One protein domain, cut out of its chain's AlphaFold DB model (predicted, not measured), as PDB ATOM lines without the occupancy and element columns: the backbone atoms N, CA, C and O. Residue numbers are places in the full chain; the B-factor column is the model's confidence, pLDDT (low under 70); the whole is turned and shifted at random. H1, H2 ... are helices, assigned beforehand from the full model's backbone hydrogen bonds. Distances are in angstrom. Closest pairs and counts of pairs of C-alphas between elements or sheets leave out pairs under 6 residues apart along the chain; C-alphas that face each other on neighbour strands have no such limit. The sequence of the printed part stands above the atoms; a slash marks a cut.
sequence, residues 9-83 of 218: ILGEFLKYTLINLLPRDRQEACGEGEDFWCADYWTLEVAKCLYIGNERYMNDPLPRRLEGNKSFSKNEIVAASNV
ATOM      1  N   ILE A   9      86.440 149.381 115.687       89.94
ATOM      2  CA  ILE A   9      85.533 148.650 116.586       89.94
ATOM      3  C   ILE A   9      86.233 147.391 117.114       89.94
ATOM      4  O   ILE A   9      86.187 147.103 118.305       89.94
ATOM      5  N   LEU A  10      86.963 146.680 116.248       91.00
ATOM      6  CA  LEU A  10      87.764 145.523 116.658       91.00
ATOM      7  C   LEU A  10      88.920 145.907 117.596       91.00
ATOM      8  O   LEU A  10      89.232 145.165 118.524       91.00
ATOM      9  N   GLY A  11      89.546 147.066 117.379       90.75
ATOM     10  CA  GLY A  11      90.575 147.597 118.272       90.75
ATOM     11  C   GLY A  11      90.037 147.889 119.675       90.75
ATOM     12  O   GLY A  11      90.673 147.520 120.662       90.75
ATOM     13  N   GLU A  12      88.851 148.492 119.773       89.62
ATOM     14  CA  GLU A  12      88.171 148.715 121.055       89.62
ATOM     15  C   GLU A  12      87.708 147.405 121.698       89.62
ATOM     16  O   GLU A  12      87.897 147.222 122.897       89.62
ATOM     17  N   PHE A  13      87.208 146.447 120.912       87.50
ATOM     18  CA  PHE A  13      86.853 145.116 121.414       87.50
ATOM     19  C   PHE A  13      88.057 144.395 122.023       87.50
ATOM     20  O   PHE A  13      87.945 143.777 123.079       87.50
ATOM     21  N   LEU A  14      89.235 144.503 121.403       87.81
ATOM     22  CA  LEU A  14      90.471 143.938 121.942       87.81
ATOM     23  C   LEU A  14      90.864 144.570 123.276       87.81
ATOM     24  O   LEU A  14      91.201 143.848 124.213       87.81
ATOM     25  N   LYS A  15      90.798 145.903 123.382       86.81
ATOM     26  CA  LYS A  15      91.048 146.607 124.650       86.81
ATOM     27  C   LYS A  15      90.040 146.182 125.716       86.81
ATOM     28  O   LYS A  15      90.438 145.864 126.833       86.81
ATOM     29  N   TYR A  16      88.757 146.142 125.357       82.50
ATOM     30  CA  TYR A  16      87.677 145.733 126.246       82.50
ATOM     31  C   TYR A  16      87.881 144.303 126.743       82.50
ATOM     32  O   TYR A  16      87.830 144.066 127.948       82.50
ATOM     33  N   THR A  17      88.174 143.369 125.836       78.38
ATOM     34  CA  THR A  17      88.435 141.969 126.176       78.38
ATOM     35  C   THR A  17      89.609 141.900 127.141       78.38
ATOM     36  O   THR A  17      89.431 141.418 128.247       78.38
ATOM     37  N   LEU A  18      90.763 142.490 126.801       78.62
ATOM     38  CA  LEU A  18      91.960 142.487 127.654       78.62
ATOM     39  C   LEU A  18      91.713 143.007 129.078       78.62
ATOM     40  O   LEU A  18      92.253 142.440 130.023       78.62
ATOM     41  N   ILE A  19      90.915 144.068 129.236       76.31
ATOM     42  CA  ILE A  19      90.591 144.659 130.546       76.31
ATOM     43  C   ILE A  19      89.649 143.760 131.355       76.31
ATOM     44  O   ILE A  19      89.749 143.714 132.579       76.31
ATOM     45  N   ASN A  20      88.725 143.066 130.689       70.25
ATOM     46  CA  ASN A  20      87.689 142.259 131.335       70.25
ATOM     47  C   ASN A  20      87.985 140.745 131.289       70.25
ATOM     48  O   ASN A  20      87.112 139.944 131.618       70.25
ATOM     49  N   LEU A  21      89.211 140.341 130.928       66.44
ATOM     50  CA  LEU A  21      89.700 138.971 131.102       66.44
ATOM     51  C   LEU A  21      89.805 138.679 132.604       66.44
ATOM     52  O   LEU A  21      90.782 139.051 133.255       66.44
ATOM     53  N   LEU A  22      88.787 138.035 133.174       54.44
ATOM     54  CA  LEU A  22      88.828 137.599 134.568       54.44
ATOM     55  C   LEU A  22      89.545 136.242 134.706       54.44
ATOM     56  O   LEU A  22      89.363 135.361 133.868       54.44
ATOM     57  N   PRO A  23      90.302 136.023 135.798       46.25
ATOM     58  CA  PRO A  23      91.099 134.818 136.053       46.25
ATOM     59  C   PRO A  23      90.254 133.628 136.552       46.25
ATOM     60  O   PRO A  23      90.661 132.896 137.450       46.25
ATOM     61  N   ARG A  24      89.041 133.443 136.018       49.41
ATOM     62  CA  ARG A  24      88.234 132.233 136.246       49.41
ATOM     63  C   ARG A  24      88.048 131.478 134.941       49.41
ATOM     64  O   ARG A  24      86.942 131.254 134.467       49.41
ATOM     65  N   ASP A  25      89.205 131.086 134.427       51.88
ATOM     66  CA  ASP A  25      89.482 129.827 133.755       51.88
ATOM     67  C   ASP A  25      88.487 128.712 134.152       51.88
ATOM     68  O   ASP A  25      88.720 127.951 135.090       51.88
ATOM     69  N   ARG A  26      87.402 128.523 133.392       53.50
ATOM     70  CA  ARG A  26      87.037 127.144 133.047       53.50
ATOM     71  C   ARG A  26      87.958 126.757 131.903       53.50
ATOM     72  O   ARG A  26      87.576 126.795 130.743       53.50
ATOM     73  N   GLN A  27      89.210 126.488 132.265       57.19
ATOM     74  CA  GLN A  27      90.088 125.704 131.423       57.19
ATOM     75  C   GLN A  27      89.451 124.325 131.344       57.19
ATOM     76  O   GLN A  27      89.440 123.567 132.315       57.19
ATOM     77  N   GLU A  28      88.806 124.052 130.224       56.78
ATOM     78  CA  GLU A  28      88.263 122.734 129.965       56.78
ATOM     79  C   GLU A  28      89.438 121.887 129.488       56.78
ATOM     80  O   GLU A  28      90.037 122.178 128.454       56.78
ATOM     81  N   ALA A  29      89.826 120.880 130.273       52.41
ATOM     82  CA  ALA A  29      90.797 119.899 129.811       52.41
ATOM     83  C   ALA A  29      90.225 119.232 128.554       52.41
ATOM     84  O   ALA A  29      89.144 118.639 128.588       52.41
ATOM     85  N   CYS A  30      90.925 119.369 127.436       53.97
ATOM     86  CA  CYS A  30      90.452 118.926 126.131       53.97
ATOM     87  C   CYS A  30      91.480 117.975 125.517       53.97
ATOM     88  O   CYS A  30      92.244 118.344 124.631       53.97
ATOM     89  N   GLY A  31      91.478 116.729 125.995       54.88
ATOM     90  CA  GLY A  31      92.328 115.652 125.482       54.88
ATOM     91  C   GLY A  31      93.195 114.988 126.553       54.88
ATOM     92  O   GLY A  31      92.987 115.174 127.749       54.88
ATOM     93  N   GLU A  32      94.153 114.174 126.102       44.12
ATOM     94  CA  GLU A  32      95.165 113.533 126.949       44.12
ATOM     95  C   GLU A  32      96.406 114.445 127.069       44.12
ATOM     96  O   GLU A  32      97.109 114.650 126.080       44.12
ATOM     97  N   GLY A  33      96.696 114.987 128.263       59.84
ATOM     98  CA  GLY A  33      97.908 115.783 128.548       59.84
ATOM     99  C   GLY A  33      97.651 117.164 129.180       59.84
ATOM    100  O   GLY A  33      96.607 117.384 129.782       59.84
ATOM    101  N   GLU A  34      98.620 118.085 129.049       59.59
ATOM    102  CA  GLU A  34      98.576 119.484 129.543       59.59
ATOM    103  C   GLU A  34      97.777 120.446 128.628       59.59
ATOM    104  O   GLU A  34      97.782 121.659 128.839       59.59
ATOM    105  N   ASP A  35      97.093 119.930 127.600       65.81
ATOM    106  CA  ASP A  35      96.286 120.734 126.677       65.81
ATOM    107  C   ASP A  35      94.972 121.177 127.350       65.81
ATOM    108  O   ASP A  35      94.160 120.365 127.807       65.81
ATOM    109  N   PHE A  36      94.751 122.489 127.396       73.88
ATOM    110  CA  PHE A  36      93.541 123.094 127.953       73.88
ATOM    111  C   PHE A  36      92.872 124.025 126.945       73.88
ATOM    112  O   PHE A  36      93.545 124.716 126.179       73.88
ATOM    113  N   TRP A  37      91.544 124.096 126.994       74.19
ATOM    114  CA  TRP A  37      90.726 124.993 126.186       74.19
ATOM    115  C   TRP A  37      90.191 126.140 127.033       74.19
ATOM    116  O   TRP A  37      89.687 125.938 128.134       74.19
ATOM    117  N   CYS A  38      90.272 127.357 126.500       77.44
ATOM    118  CA  CYS A  38      89.709 128.552 127.118       77.44
ATOM    119  C   CYS A  38      89.101 129.452 126.038       77.44
ATOM    120  O   CYS A  38      89.816 130.020 125.208       77.44
ATOM    121  N   ALA A  39      87.775 129.601 126.062       75.44
ATOM    122  CA  ALA A  39      87.048 130.408 125.084       75.44
ATOM    123  C   ALA A  39      87.525 131.873 125.064       75.44
ATOM    124  O   ALA A  39      87.638 132.468 123.999       75.44
ATOM    125  N   ASP A  40      87.879 132.436 126.221       76.69
ATOM    126  CA  ASP A  40      88.325 133.826 126.338       76.69
ATOM    127  C   ASP A  40      89.698 134.051 125.682       76.69
ATOM    128  O   ASP A  40      89.898 135.023 124.945       76.69
ATOM    129  N   TYR A  41      90.645 133.127 125.886       81.00
ATOM    130  CA  TYR A  41      91.946 133.178 125.210       81.00
ATOM    131  C   TYR A  41      91.808 132.959 123.710       81.00
ATOM    132  O   TYR A  41      92.488 133.631 122.936       81.00
ATOM    133  N   TRP A  42      90.895 132.083 123.293       84.12
ATOM    134  CA  TRP A  42      90.617 131.875 121.879       84.12
ATOM    135  C   TRP A  42      90.079 133.154 121.241       84.12
ATOM    136  O   TRP A  42      90.628 133.623 120.244       84.12
ATOM    137  N   THR A  43      89.078 133.779 121.865       84.56
ATOM    138  CA  THR A  43      88.492 135.038 121.396       84.56
ATOM    139  C   THR A  43      89.540 136.136 121.299       84.56
ATOM    140  O   THR A  43      89.615 136.815 120.271       84.56
ATOM    141  N   LEU A  44      90.395 136.282 122.314       87.25
ATOM    142  CA  LEU A  44      91.471 137.268 122.308       87.25
ATOM    143  C   LEU A  44      92.452 137.046 121.150       87.25
ATOM    144  O   LEU A  44      92.751 137.982 120.406       87.25
ATOM    145  N   GLU A  45      92.968 135.828 120.995       89.12
ATOM    146  CA  GLU A  45      93.998 135.528 120.000       89.12
ATOM    147  C   GLU A  45      93.447 135.610 118.569       89.12
ATOM    148  O   GLU A  45      94.089 136.192 117.687       89.12
ATOM    149  N   VAL A  46      92.218 135.136 118.336       89.88
ATOM    150  CA  VAL A  46      91.546 135.283 117.037       89.88
ATOM    151  C   VAL A  46      91.271 136.754 116.730       89.88
ATOM    152  O   VAL A  46      91.577 137.204 115.621       89.88
ATOM    153  N   ALA A  47      90.762 137.533 117.689       91.19
ATOM    154  CA  ALA A  47      90.547 138.970 117.514       91.19
ATOM    155  C   ALA A  47      91.865 139.711 117.231       91.19
ATOM    156  O   ALA A  47      91.916 140.575 116.348       91.19
ATOM    157  N   LYS A  48      92.960 139.331 117.906       92.44
ATOM    158  CA  LYS A  48      94.293 139.901 117.675       92.44
ATOM    159  C   LYS A  48      94.744 139.610 116.246       92.44
ATOM    160  O   LYS A  48      95.113 140.541 115.530       92.44
ATOM    161  N   CYS A  49      94.652 138.353 115.806       94.38
ATOM    162  CA  CYS A  49      94.987 137.937 114.443       94.38
ATOM    163  C   CYS A  49      94.131 138.660 113.384       94.38
ATOM    164  O   CYS A  49      94.642 139.103 112.349       94.38
ATOM    165  N   LEU A  50      92.835 138.855 113.650       94.31
ATOM    166  CA  LEU A  50      91.941 139.633 112.790       94.31
ATOM    167  C   LEU A  50      92.423 141.083 112.620       94.31
ATOM    168  O   LEU A  50      92.495 141.566 111.482       94.31
ATOM    169  N   TYR A  51      92.807 141.726 113.726       96.00
ATOM    170  CA  TYR A  51      93.194 143.135 113.789       96.00
ATOM    171  C   TYR A  51      94.564 143.426 113.170       96.00
ATOM    172  O   TYR A  51      94.710 144.410 112.442       96.00
ATOM    173  N   ILE A  52      95.573 142.589 113.432       94.62
ATOM    174  CA  ILE A  52      96.945 142.832 112.950       94.62
ATOM    175  C   ILE A  52      97.255 142.161 111.608       94.62
ATOM    176  O   ILE A  52      98.204 142.571 110.941       94.62
ATOM    177  N   GLY A  53      96.448 141.178 111.196       94.44
ATOM    178  CA  GLY A  53      96.656 140.389 109.982       94.44
ATOM    179  C   GLY A  53      97.464 139.109 110.223       94.44
ATOM    180  O   GLY A  53      98.302 139.051 111.122       94.44
ATOM    181  N   ASN A  54      97.222 138.091 109.390       93.50
ATOM    182  CA  ASN A  54      97.796 136.749 109.553       93.50
ATOM    183  C   ASN A  54      99.330 136.765 109.522       93.50
ATOM    184  O   ASN A  54      99.963 136.177 110.389       93.50
ATOM    185  N   GLU A  55      99.930 137.459 108.550       93.88
ATOM    186  CA  GLU A  55     101.390 137.520 108.390       93.88
ATOM    187  C   GLU A  55     102.069 138.109 109.631       93.88
ATOM    188  O   GLU A  55     103.027 137.544 110.156       93.88
ATOM    189  N   ARG A  56     101.530 139.211 110.159       94.25
ATOM    190  CA  ARG A  56     102.059 139.824 111.377       94.25
ATOM    191  C   ARG A  56     101.839 138.932 112.598       94.25
ATOM    192  O   ARG A  56     102.765 138.746 113.374       94.25
ATOM    193  N   TYR A  57     100.654 138.337 112.739       94.50
ATOM    194  CA  TYR A  57     100.356 137.420 113.842       94.50
ATOM    195  C   TYR A  57     101.280 136.193 113.856       94.50
ATOM    196  O   TYR A  57     101.753 135.786 114.916       94.50
ATOM    197  N   MET A  58     101.614 135.643 112.685       93.31
ATOM    198  CA  MET A  58     102.543 134.516 112.574       93.31
ATOM    199  C   MET A  58     103.959 134.859 113.045       93.31
ATOM    200  O   MET A  58     104.649 133.977 113.555       93.31
ATOM    201  N   ASN A  59     104.373 136.123 112.938       93.75
ATOM    202  CA  ASN A  59     105.689 136.592 113.374       93.75
ATOM    203  C   ASN A  59     105.712 137.102 114.830       93.75
ATOM    204  O   ASN A  59     106.773 137.115 115.448       93.75
ATOM    205  N   ASP A  60     104.564 137.467 115.410       89.94
ATOM    206  CA  ASP A  60     104.455 137.847 116.824       89.94
ATOM    207  C   ASP A  60     104.727 136.636 117.743       89.94
ATOM    208  O   ASP A  60     104.221 135.543 117.477       89.94
ATOM    209  N   PRO A  61     105.476 136.772 118.851       87.00
ATOM    210  CA  PRO A  61     105.612 135.689 119.823       87.00
ATOM    211  C   PRO A  61     104.250 135.335 120.445       87.00
ATOM    212  O   PRO A  61     103.430 136.222 120.705       87.00
ATOM    213  N   LEU A  62     104.015 134.040 120.690       82.00
ATOM    214  CA  LEU A  62     102.856 133.609 121.477       82.00
ATOM    215  C   LEU A  62     102.999 134.136 122.913       82.00
ATOM    216  O   LEU A  62     104.116 134.231 123.426       82.00
ATOM    217  N   PRO A  63     101.895 134.480 123.593       82.12
ATOM    218  CA  PRO A  63     101.939 134.720 125.027       82.12
ATOM    219  C   PRO A  63     102.484 133.484 125.752       82.12
ATOM    220  O   PRO A  63     102.024 132.379 125.477       82.12
ATOM    221  N   ARG A  64     103.375 133.669 126.737       81.56
ATOM    222  CA  ARG A  64     103.973 132.563 127.518       81.56
ATOM    223  C   ARG A  64     102.955 131.550 128.047       81.56
ATOM    224  O   ARG A  64     103.227 130.363 128.070       81.56
ATOM    225  N   ARG A  65     101.760 132.013 128.431       77.88
ATOM    226  CA  ARG A  65     100.664 131.161 128.933       77.88
ATOM    227  C   ARG A  65     100.104 130.165 127.903       77.88
ATOM    228  O   ARG A  65      99.362 129.278 128.293       77.88
ATOM    229  N   LEU A  66     100.387 130.355 126.614       79.88
ATOM    230  CA  LEU A  66      99.944 129.490 125.513       79.88
ATOM    231  C   LEU A  66     101.115 128.718 124.882       79.88
ATOM    232  O   LEU A  66     100.907 127.952 123.943       79.88
ATOM    233  N   GLU A  67     102.350 128.925 125.354       81.69
ATOM    234  CA  GLU A  67     103.508 128.180 124.860       81.69
ATOM    235  C   GLU A  67     103.334 126.688 125.176       81.69
ATOM    236  O   GLU A  67     103.055 126.314 126.310       81.69
ATOM    237  N   GLY A  68     103.471 125.833 124.160       77.06
ATOM    238  CA  GLY A  68     103.329 124.381 124.308       77.06
ATOM    239  C   GLY A  68     101.891 123.845 124.283       77.06
ATOM    240  O   GLY A  68     101.730 122.642 124.109       77.06
ATOM    241  N   ASN A  69     100.865 124.702 124.363       78.19
ATOM    242  CA  ASN A  69      99.466 124.276 124.282       78.19
ATOM    243  C   ASN A  69      99.061 124.042 122.817       78.19
ATOM    244  O   ASN A  69      99.037 124.970 121.999       78.19
ATOM    245  N   LYS A  70      98.729 122.793 122.476       75.31
ATOM    246  CA  LYS A  70      98.406 122.409 121.098       75.31
ATOM    247  C   LYS A  70      97.057 122.926 120.631       75.31
ATOM    248  O   LYS A  70      96.912 123.059 119.429       75.31
ATOM    249  N   SER A  71      96.126 123.228 121.538       72.88
ATOM    250  CA  SER A  71      94.801 123.789 121.230       72.88
ATOM    251  C   SER A  71      94.835 125.283 120.878       72.88
ATOM    252  O   SER A  71      93.826 125.843 120.445       72.88
ATOM    253  N   PHE A  72      95.982 125.941 121.081       79.00
ATOM    254  CA  PHE A  72      96.220 127.348 120.745       79.00
ATOM    255  C   PHE A  72      97.385 127.517 119.769       79.00
ATOM    256  O   PHE A  72      98.117 128.513 119.813       79.00
ATOM    257  N   SER A  73      97.576 126.560 118.860       84.94
ATOM    258  CA  SER A  73      98.611 126.711 117.844       84.94
ATOM    259  C   SER A  73      98.323 127.936 116.965       84.94
ATOM    260  O   SER A  73      97.177 128.243 116.622       84.94
ATOM    261  N   LYS A  74      99.374 128.647 116.531       89.38
ATOM    262  CA  LYS A  74      99.207 129.802 115.628       89.38
ATOM    263  C   LYS A  74      98.422 129.443 114.363       89.38
ATOM    264  O   LYS A  74      97.643 130.257 113.875       89.38
ATOM    265  N   ASN A  75      98.608 128.226 113.854       86.69
ATOM    266  CA  ASN A  75      97.906 127.739 112.672       86.69
ATOM    267  C   ASN A  75      96.394 127.624 112.911       86.69
ATOM    268  O   ASN A  75      95.621 128.032 112.046       86.69
ATOM    269  N   GLU A  76      95.963 127.135 114.075       82.94
ATOM    270  CA  GLU A  76      94.541 127.084 114.434       82.94
ATOM    271  C   GLU A  76      93.946 128.477 114.607       82.94
ATOM    272  O   GLU A  76      92.864 128.746 114.087       82.94
ATOM    273  N   ILE A  77      94.668 129.396 115.256       87.31
ATOM    274  CA  ILE A  77      94.217 130.787 115.390       87.31
ATOM    275  C   ILE A  77      94.082 131.458 114.020       87.31
ATOM    276  O   ILE A  77      93.084 132.130 113.753       87.31
ATOM    277  N   VAL A  78      95.036 131.242 113.112       88.88
ATOM    278  CA  VAL A  78      94.953 131.743 111.732       88.88
ATOM    279  C   VAL A  78      93.785 131.102 110.980       88.88
ATOM    280  O   VAL A  78      93.062 131.807 110.271       88.88
ATOM    281  N   ALA A  79      93.548 129.800 111.143       82.00
ATOM    282  CA  ALA A  79      92.410 129.118 110.530       82.00
ATOM    283  C   ALA A  79      91.073 129.693 111.029       82.00
ATOM    284  O   ALA A  79      90.221 130.065 110.218       82.00
ATOM    285  N   ALA A  80      90.918 129.869 112.342       82.81
ATOM    286  CA  ALA A  80      89.757 130.515 112.948       82.81
ATOM    287  C   ALA A  80      89.596 131.975 112.481       82.81
ATOM    288  O   ALA A  80      88.498 132.410 112.132       82.81
ATOM    289  N   SER A  81      90.692 132.729 112.382       88.00
ATOM    290  CA  SER A  81      90.699 134.095 111.846       88.00
ATOM    291  C   SER A  81      90.194 134.137 110.398       88.00
ATOM    292  O   SER A  81      89.356 134.972 110.047       88.00
ATOM    293  N   ASN A  82      90.631 133.199 109.553       81.88
ATOM    294  CA  ASN A  82      90.182 133.088 108.163       81.88
ATOM    295  C   ASN A  82      88.688 132.758 108.049       81.88
ATOM    296  O   ASN A  82      88.012 133.302 107.174       81.88
ATOM    297  N   VAL A  83      88.156 131.934 108.955       81.00
ATOM    298  CA  VAL A  83      86.711 131.687 109.063       81.00
ATOM    299  C   VAL A  83      85.962 132.990 109.318       81.00
ATOM    300  O   VAL A  83      85.038 133.315 108.574       81.00
TER     301      VAL A  83
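What this domain is: This is residues 9 to 83 of the 218 residues of an uncharacterized protein of marine sediment metagenome (UniProt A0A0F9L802). H2 runs through the middle of a small helical body, with H1 side by side with it on one side and H4 crossing it on the other; short H3 turns off the end of H2 and lies side by side with H4, the two running opposite ways. Between H1 and H2 a long loop, residues 21 to 38, swings out to Glu 32 and folds back. The printed part has 75 residues with four named helices, H1, H2, H3 and H4 in chain order, and no named strand; the class is all helix. It is compact, with a radius of gyration of the C-alphas of 12.3 A and spans of 36 by 26 by 23 A.

Where its parts are: H1, residues 9 to 20, begins with C-alpha 9 at (85.533, 148.650, 116.586) and is 16.2 A long from first to last C-alpha. H2, residues 39 to 52, is the longest at 20.0 A, beginning with C-alpha 39 at (87.048, 130.408, 125.084). H3, residues 54 to 59, measures 8.8 A. H4, residues 74 to 83, measures 14.2 A and ends with C-alpha 83 at (86.711, 131.687, 109.063).

How they stand to each other: H2 is the hub, touching the three other helices. H1 and H2 form a helical hairpin: they touch, closest at the C-alphas of Leu 10 and Tyr 51, 6.6 A, and run opposite ways at a shallow tilt of 34.9 degrees, only just short of steep. H4 touches H2 about perpendicular, at 77 degrees, with the C-alphas of Val 46 and Ser 81 closest at 5.4 A. H2, with residues 48 to 49 alone, and H3 only just touch, only at the corner, with 3 pairs of C-alphas within 8 A; the closest are Cys 49 and Tyr 57, 5.4 A. H3 and H4, a helical hairpin, touch at Asn 54 and Val 78, their closest C-alphas, 6.2 A, opposite ways at a shallow tilt of 13 degrees. H1 is apart from H3 and H4. In H1, H2, H3 and H4 every O i to N i+4 pair is within hydrogen-bond range.

The domain as a whole: The two C-alphas farthest apart, of Ile 9 and Glu 32, are 37.9 A apart. The printed part has no cut. The links H1 to H2 and H3 to H4 are long, and H2 to H3 is tight. Residues 28 to 29 pair antiparallel with residues 36 to 37. The model's pLDDT is under 70 at residues 21 to 35.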